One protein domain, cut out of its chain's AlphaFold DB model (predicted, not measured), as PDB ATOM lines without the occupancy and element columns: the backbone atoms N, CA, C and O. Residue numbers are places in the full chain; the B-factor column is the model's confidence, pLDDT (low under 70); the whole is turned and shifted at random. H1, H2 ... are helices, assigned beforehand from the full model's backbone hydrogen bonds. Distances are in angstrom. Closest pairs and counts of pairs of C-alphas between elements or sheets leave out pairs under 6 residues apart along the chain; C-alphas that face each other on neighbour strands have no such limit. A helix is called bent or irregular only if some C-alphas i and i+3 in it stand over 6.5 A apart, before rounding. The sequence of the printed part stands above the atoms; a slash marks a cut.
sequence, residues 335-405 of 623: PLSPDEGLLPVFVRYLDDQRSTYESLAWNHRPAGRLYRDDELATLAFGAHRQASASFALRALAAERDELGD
ATOM      1  N   PRO A 335      12.618 -10.431  -9.180       93.38
ATOM      2  CA  PRO A 335      13.629  -9.516  -9.689       93.38
ATOM      3  C   PRO A 335      14.266 -10.060 -10.959       93.38
ATOM      4  O   PRO A 335      14.431 -11.268 -11.126       93.38
ATOM      5  N   LEU A 336      14.638  -9.150 -11.856       93.69
ATOM      6  CA  LEU A 336      15.189  -9.472 -13.169       93.69
ATOM      7  C   LEU A 336      16.690  -9.805 -13.097       93.69
ATOM      8  O   LEU A 336      17.495  -9.263 -13.842       93.69
ATOM      9  N   SER A 337      17.064 -10.703 -12.182       91.50
ATOM     10  CA  SER A 337      18.404 -11.301 -12.136       91.50
ATOM     11  C   SER A 337      18.488 -12.496 -13.102       91.50
ATOM     12  O   SER A 337      17.479 -13.200 -13.263       91.50
ATOM     13  N   PRO A 338      19.656 -12.776 -13.724       89.19
ATOM     14  CA  PRO A 338      19.855 -13.922 -14.620       89.19
ATOM     15  C   PRO A 338      19.449 -15.289 -14.044       89.19
ATOM     16  O   PRO A 338      18.969 -16.154 -14.774       89.19
ATOM     17  N   ASP A 339      19.629 -15.488 -12.739       86.25
ATOM     18  CA  ASP A 339      19.329 -16.726 -12.012       86.25
ATOM     19  C   ASP A 339      17.921 -16.763 -11.389       86.25
ATOM     20  O   ASP A 339      17.530 -17.772 -10.798       86.25
ATOM     21  N   GLU A 340      17.136 -15.695 -11.563       88.88
ATOM     22  CA  GLU A 340      15.790 -15.547 -11.011       88.88
ATOM     23  C   GLU A 340      14.768 -15.171 -12.096       88.88
ATOM     24  O   GLU A 340      14.372 -16.019 -12.893       88.88
ATOM     25  N   GLY A 341      14.297 -13.921 -12.145       90.94
ATOM     26  CA  GLY A 341      13.211 -13.485 -13.028       90.94
ATOM     27  C   GLY A 341      13.525 -13.555 -14.525       90.94
ATOM     28  O   GLY A 341      12.595 -13.588 -15.325       90.94
ATOM     29  N   LEU A 342      14.804 -13.634 -14.909       94.50
ATOM     30  CA  LEU A 342      15.228 -13.782 -16.307       94.50
ATOM     31  C   LEU A 342      15.457 -15.238 -16.735       94.50
ATOM     32  O   LEU A 342      15.907 -15.489 -17.856       94.50
ATOM     33  N   LEU A 343      15.116 -16.217 -15.890       93.06
ATOM     34  CA  LEU A 343      15.170 -17.620 -16.288       93.06
ATOM     35  C   LEU A 343      14.300 -17.861 -17.540       93.06
ATOM     36  O   LEU A 343      13.151 -17.407 -17.582       93.06
ATOM     37  N   PRO A 344      14.758 -18.659 -18.528       94.75
ATOM     38  CA  PRO A 344      14.038 -18.841 -19.792       94.75
ATOM     39  C   PRO A 344      12.586 -19.318 -19.646       94.75
ATOM     40  O   PRO A 344      11.737 -19.021 -20.479       94.75
ATOM     41  N   VAL A 345      12.278 -20.080 -18.591       95.00
ATOM     42  CA  VAL A 345      10.907 -20.527 -18.302       95.00
ATOM     43  C   VAL A 345       9.994 -19.382 -17.857       95.00
ATOM     44  O   VAL A 345       8.818 -19.385 -18.209       95.00
ATOM     45  N   PHE A 346      10.523 -18.401 -17.127       95.69
ATOM     46  CA  PHE A 346       9.769 -17.236 -16.673       95.69
ATOM     47  C   PHE A 346       9.616 -16.204 -17.781       95.69
ATOM     48  O   PHE A 346       8.516 -15.691 -17.957       95.69
ATOM     49  N   VAL A 347      10.653 -15.992 -18.595       96.56
ATOM     50  CA  VAL A 347      10.564 -15.134 -19.788       96.56
ATOM     51  C   VAL A 347       9.481 -15.646 -20.741       96.56
ATOM     52  O   VAL A 347       8.582 -14.890 -21.084       96.56
ATOM     53  N   ARG A 348       9.457 -16.952 -21.050       97.25
ATOM     54  CA  ARG A 348       8.385 -17.548 -21.873       97.25
ATOM     55  C   ARG A 348       6.993 -17.361 -21.273       97.25
ATOM     56  O   ARG A 348       6.050 -17.071 -21.995       97.25
ATOM     57  N   TYR A 349       6.860 -17.515 -19.956       96.31
ATOM     58  CA  TYR A 349       5.587 -17.256 -19.284       96.31
ATOM     59  C   TYR A 349       5.139 -15.797 -19.478       96.31
ATOM     60  O   TYR A 349       3.966 -15.552 -19.747       96.31
ATOM     61  N   LEU A 350       6.056 -14.832 -19.352       96.81
ATOM     62  CA  LEU A 350       5.768 -13.414 -19.574       96.81
ATOM     63  C   LEU A 350       5.418 -13.125 -21.043       96.81
ATOM     64  O   LEU A 350       4.478 -12.374 -21.297       96.81
ATOM     65  N   ASP A 351       6.103 -13.764 -21.993       97.06
ATOM     66  CA  ASP A 351       5.786 -13.686 -23.425       97.06
ATOM     67  C   ASP A 351       4.359 -14.177 -23.713       97.06
ATOM     68  O   ASP A 351       3.602 -13.502 -24.414       97.06
ATOM     69  N   ASP A 352       3.944 -15.297 -23.109       95.62
ATOM     70  CA  ASP A 352       2.582 -15.829 -23.245       95.62
ATOM     71  C   ASP A 352       1.527 -14.856 -22.679       95.62
ATOM     72  O   ASP A 352       0.453 -14.674 -23.269       95.62
ATOM     73  N   GLN A 353       1.820 -14.203 -21.543       94.44
ATOM     74  CA  GLN A 353       0.947 -13.164 -20.977       94.44
ATOM     75  C   GLN A 353       0.824 -11.971 -21.930       94.44
ATOM     76  O   GLN A 353      -0.295 -11.557 -22.243       94.44
ATOM     77  N   ARG A 354       1.953 -11.459 -22.440       95.25
ATOM     78  CA  ARG A 354       1.971 -10.337 -23.385       95.25
ATOM     79  C   ARG A 354       1.227 -10.667 -24.675       95.25
ATOM     80  O   ARG A 354       0.402  -9.872 -25.106       95.25
ATOM     81  N   SER A 355       1.448 -11.845 -25.255       94.81
ATOM     82  CA  SER A 355       0.768 -12.273 -26.484       94.81
ATOM     83  C   SER A 355      -0.754 -12.349 -26.306       94.81
ATOM     84  O   SER A 355      -1.521 -11.881 -27.156       94.81
ATOM     85  N   THR A 356      -1.206 -12.881 -25.165       93.19
ATOM     86  CA  THR A 356      -2.635 -12.936 -24.820       93.19
ATOM     87  C   THR A 356      -3.217 -11.530 -24.661       93.19
ATOM     88  O   THR A 356      -4.284 -11.238 -25.202       93.19
ATOM     89  N   TYR A 357      -2.504 -10.651 -23.957       94.06
ATOM     90  CA  TYR A 357      -2.899  -9.263 -23.740       94.06
ATOM     91  C   TYR A 357      -2.982  -8.456 -25.044       94.06
ATOM     92  O   TYR A 357      -3.990  -7.807 -25.317       94.06
ATOM     93  N   GLU A 358      -1.958  -8.531 -25.895       91.19
ATOM     94  CA  GLU A 358      -1.938  -7.830 -27.181       91.19
ATOM     95  C   GLU A 358      -3.072  -8.306 -28.090       91.19
ATOM     96  O   GLU A 358      -3.738  -7.484 -28.715       91.19
ATOM     97  N   SER A 359      -3.366  -9.610 -28.103       89.06
ATOM     98  CA  SER A 359      -4.504 -10.158 -28.849       89.06
ATOM     99  C   SER A 359      -5.833  -9.518 -28.425       89.06
ATOM    100  O   SER A 359      -6.624  -9.125 -29.285       89.06
ATOM    101  N   LEU A 360      -6.062  -9.362 -27.114       86.44
ATOM    102  CA  LEU A 360      -7.253  -8.691 -26.576       86.44
ATOM    103  C   LEU A 360      -7.325  -7.227 -27.004       86.44
ATOM    104  O   LEU A 360      -8.380  -6.759 -27.429       86.44
ATOM    105  N   ALA A 361      -6.197  -6.522 -26.954       82.44
ATOM    106  CA  ALA A 361      -6.138  -5.121 -27.344       82.44
ATOM    107  C   ALA A 361      -6.396  -4.897 -28.851       82.44
ATOM    108  O   ALA A 361      -6.778  -3.800 -29.252       82.44
ATOM    109  N   TRP A 362      -6.249  -5.936 -29.680       80.25
ATOM    110  CA  TRP A 362      -6.640  -5.951 -31.096       80.25
ATOM    111  C   TRP A 362      -8.056  -6.501 -31.339       80.25
ATOM    112  O   TRP A 362      -8.354  -6.954 -32.442       80.25
ATOM    113  N   ASN A 363      -8.930  -6.503 -30.325       79.56
ATOM    114  CA  ASN A 363     -10.298  -7.039 -30.380       79.56
ATOM    115  C   ASN A 363     -10.398  -8.525 -30.773       79.56
ATOM    116  O   ASN A 363     -11.473  -9.006 -31.144       79.56
ATOM    117  N   HIS A 364      -9.305  -9.283 -30.661       81.00
ATOM    118  CA  HIS A 364      -9.378 -10.733 -30.766       81.00
ATOM    119  C   HIS A 364      -9.857 -11.300 -29.431       81.00
ATOM    120  O   HIS A 364      -9.651 -10.713 -28.371       81.00
ATOM    121  N   ARG A 365     -10.508 -12.464 -29.476       81.81
ATOM    122  CA  ARG A 365     -10.947 -13.191 -28.278       81.81
ATOM    123  C   ARG A 365     -10.078 -14.433 -28.105       81.81
ATOM    124  O   ARG A 365     -10.439 -15.484 -28.647       81.81
ATOM    125  N   PRO A 366      -8.939 -14.355 -27.394       77.12
ATOM    126  CA  PRO A 366      -8.184 -15.545 -27.032       77.12
ATOM    127  C   PRO A 366      -9.102 -16.541 -26.316       77.12
ATOM    128  O   PRO A 366      -9.957 -16.159 -25.516       77.12
ATOM    129  N   ALA A 367      -8.990 -17.821 -26.676       75.62
ATOM    130  CA  ALA A 367      -9.883 -18.887 -26.210       75.62
ATOM    131  C   ALA A 367     -11.397 -18.658 -26.465       75.62
ATOM    132  O   ALA A 367     -12.227 -19.347 -25.878       75.62
ATOM    133  N   GLY A 368     -11.776 -17.715 -27.338       79.25
ATOM    134  CA  GLY A 368     -13.166 -17.465 -27.730       79.25
ATOM    135  C   GLY A 368     -14.050 -16.817 -26.656       79.25
ATOM    136  O   GLY A 368     -15.272 -16.842 -26.801       79.25
ATOM    137  N   ARG A 369     -13.473 -16.233 -25.595       84.50
ATOM    138  CA  ARG A 369     -14.222 -15.689 -24.446       84.50
ATOM    139  C   ARG A 369     -13.938 -14.213 -24.163       84.50
ATOM    140  O   ARG A 369     -12.965 -13.649 -24.655       84.50
ATOM    141  N   LEU A 370     -14.803 -13.614 -23.343       82.88
ATOM    142  CA  LEU A 370     -14.543 -12.334 -22.683       82.88
ATOM    143  C   LEU A 370     -13.710 -12.558 -21.414       82.88
ATOM    144  O   LEU A 370     -13.703 -13.657 -20.847       82.88
ATOM    145  N   TYR A 371     -13.008 -11.510 -20.999       84.44
ATOM    146  CA  TYR A 371     -12.157 -11.489 -19.815       84.44
ATOM    147  C   TYR A 371     -12.753 -10.524 -18.794       84.44
ATOM    148  O   TYR A 371     -13.285  -9.483 -19.177       84.44
ATOM    149  N   ARG A 372     -12.700 -10.896 -17.514       86.12
ATOM    150  CA  ARG A 372     -13.090 -10.014 -16.405       86.12
ATOM    151  C   ARG A 372     -12.023  -8.939 -16.173       86.12
ATOM    152  O   ARG A 372     -10.871  -9.125 -16.568       86.12
ATOM    153  N   ASP A 373     -12.376  -7.876 -15.459       82.50
ATOM    154  CA  ASP A 373     -11.453  -6.771 -15.158       82.50
ATOM    155  C   ASP A 373     -10.210  -7.229 -14.380       82.50
ATOM    156  O   ASP A 373      -9.102  -6.791 -14.677       82.50
ATOM    157  N   ASP A 374     -10.358  -8.170 -13.439       85.38
ATOM    158  CA  ASP A 374      -9.233  -8.732 -12.676       85.38
ATOM    159  C   ASP A 374      -8.285  -9.564 -13.558       85.38
ATOM    160  O   ASP A 374      -7.060  -9.512 -13.408       85.38
ATOM    161  N   GLU A 375      -8.840 -10.296 -14.526       89.12
ATOM    162  CA  GLU A 375      -8.057 -11.034 -15.517       89.12
ATOM    163  C   GLU A 375      -7.315 -10.087 -16.461       89.12
ATOM    164  O   GLU A 375      -6.144 -10.314 -16.764       89.12
ATOM    165  N   LEU A 376      -7.984  -9.024 -16.913       89.12
ATOM    166  CA  LEU A 376      -7.405  -8.036 -17.813       89.12
ATOM    167  C   LEU A 376      -6.297  -7.232 -17.124       89.12
ATOM    168  O   LEU A 376      -5.223  -7.085 -17.700       89.12
ATOM    169  N   ALA A 377      -6.512  -6.794 -15.878       91.38
ATOM    170  CA  ALA A 377      -5.491  -6.135 -15.065       91.38
ATOM    171  C   ALA A 377      -4.275  -7.048 -14.836       91.38
ATOM    172  O   ALA A 377      -3.133  -6.608 -14.955       91.38
ATOM    173  N   THR A 378      -4.502  -8.343 -14.582       93.62
ATOM    174  CA  THR A 378      -3.421  -9.331 -14.437       93.62
ATOM    175  C   THR A 378      -2.636  -9.532 -15.735       93.62
ATOM    176  O   THR A 378      -1.407  -9.613 -15.701       93.62
ATOM    177  N   LEU A 379      -3.322  -9.594 -16.880       93.94
ATOM    178  CA  LEU A 379      -2.686  -9.718 -18.194       93.94
ATOM    179  C   LEU A 379      -1.895  -8.462 -18.570       93.94
ATOM    180  O   LEU A 379      -0.756  -8.590 -19.017       93.94
ATOM    181  N   ALA A 380      -2.458  -7.272 -18.340       94.38
ATOM    182  CA  ALA A 380      -1.769  -6.001 -18.538       94.38
ATOM    183  C   ALA A 380      -0.507  -5.945 -17.668       94.38
ATOM    184  O   ALA A 380       0.597  -5.792 -18.185       94.38
ATOM    185  N   PHE A 381      -0.634  -6.211 -16.363       96.62
ATOM    186  CA  PHE A 381       0.508  -6.308 -15.454       96.62
ATOM    187  C   PHE A 381       1.584  -7.273 -15.984       96.62
ATOM    188  O   PHE A 381       2.761  -6.919 -16.042       96.62
ATOM    189  N   GLY A 382       1.191  -8.467 -16.442       96.69
ATOM    190  CA  GLY A 382       2.096  -9.434 -17.065       96.69
ATOM    191  C   GLY A 382       2.792  -8.911 -18.329       96.69
ATOM    192  O   GLY A 382       3.992  -9.129 -18.490       96.69
ATOM    193  N   ALA A 383       2.080  -8.187 -19.194       96.06
ATOM    194  CA  ALA A 383       2.619  -7.612 -20.425       96.06
ATOM    195  C   ALA A 383       3.652  -6.504 -20.159       96.06
ATOM    196  O   ALA A 383       4.727  -6.510 -20.759       96.06
ATOM    197  N   HIS A 384       3.387  -5.603 -19.211       96.25
ATOM    198  CA  HIS A 384       4.369  -4.592 -18.803       96.25
ATOM    199  C   HIS A 384       5.588  -5.226 -18.113       96.25
ATOM    200  O   HIS A 384       6.724  -4.805 -18.326       96.25
ATOM    201  N   ARG A 385       5.396  -6.302 -17.337       96.25
ATOM    202  CA  ARG A 385       6.518  -7.075 -16.777       96.25
ATOM    203  C   ARG A 385       7.359  -7.759 -17.853       96.25
ATOM    204  O   ARG A 385       8.583  -7.788 -17.729       96.25
ATOM    205  N   GLN A 386       6.733  -8.259 -18.916       96.69
ATOM    206  CA  GLN A 386       7.435  -8.780 -20.090       96.69
ATOM    207  C   GLN A 386       8.300  -7.695 -20.747       96.69
ATOM    208  O   GLN A 386       9.447  -7.972 -21.104       96.69
ATOM    209  N   ALA A 387       7.790  -6.465 -20.860       94.94
ATOM    210  CA  ALA A 387       8.544  -5.341 -21.409       94.94
ATOM    211  C   ALA A 387       9.809  -5.043 -20.589       94.94
ATOM    212  O   ALA A 387      10.897  -4.921 -21.157       94.94
ATOM    213  N   SER A 388       9.702  -5.023 -19.254       95.38
ATOM    214  CA  SER A 388      10.867  -4.889 -18.365       95.38
ATOM    215  C   SER A 388      11.875  -6.024 -18.556       95.38
ATOM    216  O   SER A 388      13.068  -5.763 -18.689       95.38
ATOM    217  N   ALA A 389      11.411  -7.278 -18.623       95.94
ATOM    218  CA  ALA A 389      12.280  -8.438 -18.848       95.94
ATOM    219  C   ALA A 389      12.997  -8.366 -20.206       95.94
ATOM    220  O   ALA A 389      14.202  -8.600 -20.287       95.94
ATOM    221  N   SER A 390      12.281  -7.978 -21.261       95.25
ATOM    222  CA  SER A 390      12.845  -7.787 -22.600       95.25
ATOM    223  C   SER A 390      13.903  -6.690 -22.618       95.25
ATOM    224  O   SER A 390      14.957  -6.859 -23.229       95.25
ATOM    225  N   PHE A 391      13.645  -5.569 -21.942       94.50
ATOM    226  CA  PHE A 391      14.616  -4.487 -21.829       94.50
ATOM    227  C   PHE A 391      15.874  -4.937 -21.079       94.50
ATOM    228  O   PHE A 391      16.969  -4.749 -21.601       94.50
ATOM    229  N   ALA A 392      15.730  -5.609 -19.933       93.69
ATOM    230  CA  ALA A 392      16.862  -6.131 -19.166       93.69
ATOM    231  C   ALA A 392      17.718  -7.119 -19.983       93.69
ATOM    232  O   ALA A 392      18.942  -7.035 -19.973       93.69
ATOM    233  N   LEU A 393      17.093  -8.011 -20.761       94.50
ATOM    234  CA  LEU A 393      17.815  -8.925 -21.655       94.50
ATOM    235  C   LEU A 393      18.571  -8.187 -22.768       94.50
ATOM    236  O   LEU A 393      19.694  -8.568 -23.094       94.50
ATOM    237  N   ARG A 394      17.984  -7.128 -23.342       93.94
ATOM    238  CA  ARG A 394      18.671  -6.282 -24.331       93.94
ATOM    239  C   ARG A 394      19.837  -5.518 -23.711       93.94
ATOM    240  O   ARG A 394      20.883  -5.441 -24.342       93.94
ATOM    241  N   ALA A 395      19.677  -4.999 -22.495       90.88
ATOM    242  CA  ALA A 395      20.746  -4.325 -21.765       90.88
ATOM    243  C   ALA A 395      21.913  -5.282 -21.471       90.88
ATOM    244  O   ALA A 395      23.053  -4.947 -21.763       90.88
ATOM    245  N   LEU A 396      21.628  -6.509 -21.014       91.25
ATOM    246  CA  LEU A 396      22.647  -7.548 -20.815       91.25
ATOM    247  C   LEU A 396      23.364  -7.930 -22.117       91.25
ATOM    248  O   LEU A 396      24.564  -8.183 -22.108       91.25
ATOM    249  N   ALA A 397      22.637  -7.998 -23.237       93.19
ATOM    250  CA  ALA A 397      23.243  -8.260 -24.539       93.19
ATOM    251  C   ALA A 397      24.155  -7.104 -24.981       93.19
ATOM    252  O   ALA A 397      25.273  -7.356 -25.413       93.19
ATOM    253  N   ALA A 398      23.712  -5.856 -24.806       92.31
ATOM    254  CA  ALA A 398      24.511  -4.675 -25.117       92.31
ATOM    255  C   ALA A 398      25.778  -4.591 -24.248       92.31
ATOM    256  O   ALA A 398      26.860  -4.372 -24.779       92.31
ATOM    257  N   GLU A 399      25.665  -4.847 -22.941       90.69
ATOM    258  CA  GLU A 399      26.811  -4.883 -22.024       90.69
ATOM    259  C   GLU A 399      27.799  -5.997 -22.403       90.69
ATOM    260  O   GLU A 399      29.012  -5.805 -22.358       90.69
ATOM    261  N   ARG A 400      27.298  -7.157 -22.843       92.88
ATOM    262  CA  ARG A 400      28.142  -8.238 -23.362       92.88
ATOM    263  C   ARG A 400      28.881  -7.843 -24.638       92.88
ATOM    264  O   ARG A 400      30.054  -8.181 -24.777       92.88
ATOM    265  N   ASP A 401      28.201  -7.172 -25.561       94.31
ATOM    266  CA  ASP A 401      28.800  -6.720 -26.816       94.31
ATOM    267  C   ASP A 401      29.855  -5.624 -26.570       94.31
ATOM    268  O   ASP A 401      30.879  -5.595 -27.253       94.31
ATOM    269  N   GLU A 402      29.633  -4.759 -25.576       91.31
ATOM    270  CA  GLU A 402      30.537  -3.668 -25.197       91.31
ATOM    271  C   GLU A 402      31.771  -4.152 -24.419       91.31
ATOM    272  O   GLU A 402      32.890  -3.732 -24.719       91.31
ATOM    273  N   LEU A 403      31.596  -5.056 -23.448       89.38
ATOM    274  CA  LEU A 403      32.687  -5.551 -22.598       89.38
ATOM    275  C   LEU A 403      33.447  -6.743 -23.204       89.38
ATOM    276  O   LEU A 403      34.570  -7.029 -22.792       89.38
ATOM    277  N   GLY A 404      32.867  -7.456 -24.174       92.00
ATOM    278  CA  GLY A 404      33.514  -8.591 -24.834       92.00
ATOM    279  C   GLY A 404      33.943  -9.681 -23.844       92.00
ATOM    280  O   GLY A 404      33.112 -10.248 -23.134       92.00
ATOM    281  N   ASP A 405      35.244  -9.977 -23.800       90.62
ATOM    282  CA  ASP A 405      35.817 -11.002 -22.915       90.62
ATOM    283  C   ASP A 405      35.772 -10.613 -21.423       90.62
ATOM    284  O   ASP A 405      35.820 -11.496 -20.564       90.62
TER     285      ASP A 405
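This is residues 335 to 405 of the 623 residues of an uncharacterized protein of Rhodococcus sp. 06-621-2 (UniProt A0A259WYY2). One long helix, H2, makes the length of this model, and a shorter helix, H1, crosses it slantwise on the part from residue 376 to 389. The far end of H2, residues 397 to 405, sticks out alone, and a long loop, residues 362 to 372, joins the two helices. The printed part has 71 residues with two named helices, H1 then H2 along the chain, and no named strand; the class is all helix. The whole is loose, with a radius of gyration of the C-alphas of 14.9 A, and spans 50 by 21 by 16 A.

H2, residues 373 to 405, measures 48.1 A from its first C-alpha, at (-11.453, -6.771, -15.158), to its last, at (35.817, -11.002, -22.915). It has a kink of 26 degrees near residue 399 and is irregular: C-alphas 402 and 405 are 9.3 A apart. H1, residues 344 to 361, measures 25.5 A and begins with C-alpha 344 at (14.038, -18.841, -19.792).

H2 touches H1 with residues 376 to 389 alone. The closest C-alphas of the two are those of Ala 383 and Arg 354, 4.1 A apart. The helices run opposite ways at a steep tilt of 49 degrees, and their centres are 11.3 A apart. In H1 every O i to N i+4 pair is within hydrogen-bond range; in H2, 28 of 29 are.

The two C-alphas farthest apart are those of Leu 370 and Asp 405, 50.4 A. Without residues 397 to 405, which stand free, the body spans 37 by 19 by 16 A. The link from H1 to H2, 11 residues, is long. The printed part has no cut; its mean pLDDT is 91.1, and no printed residue is under 70.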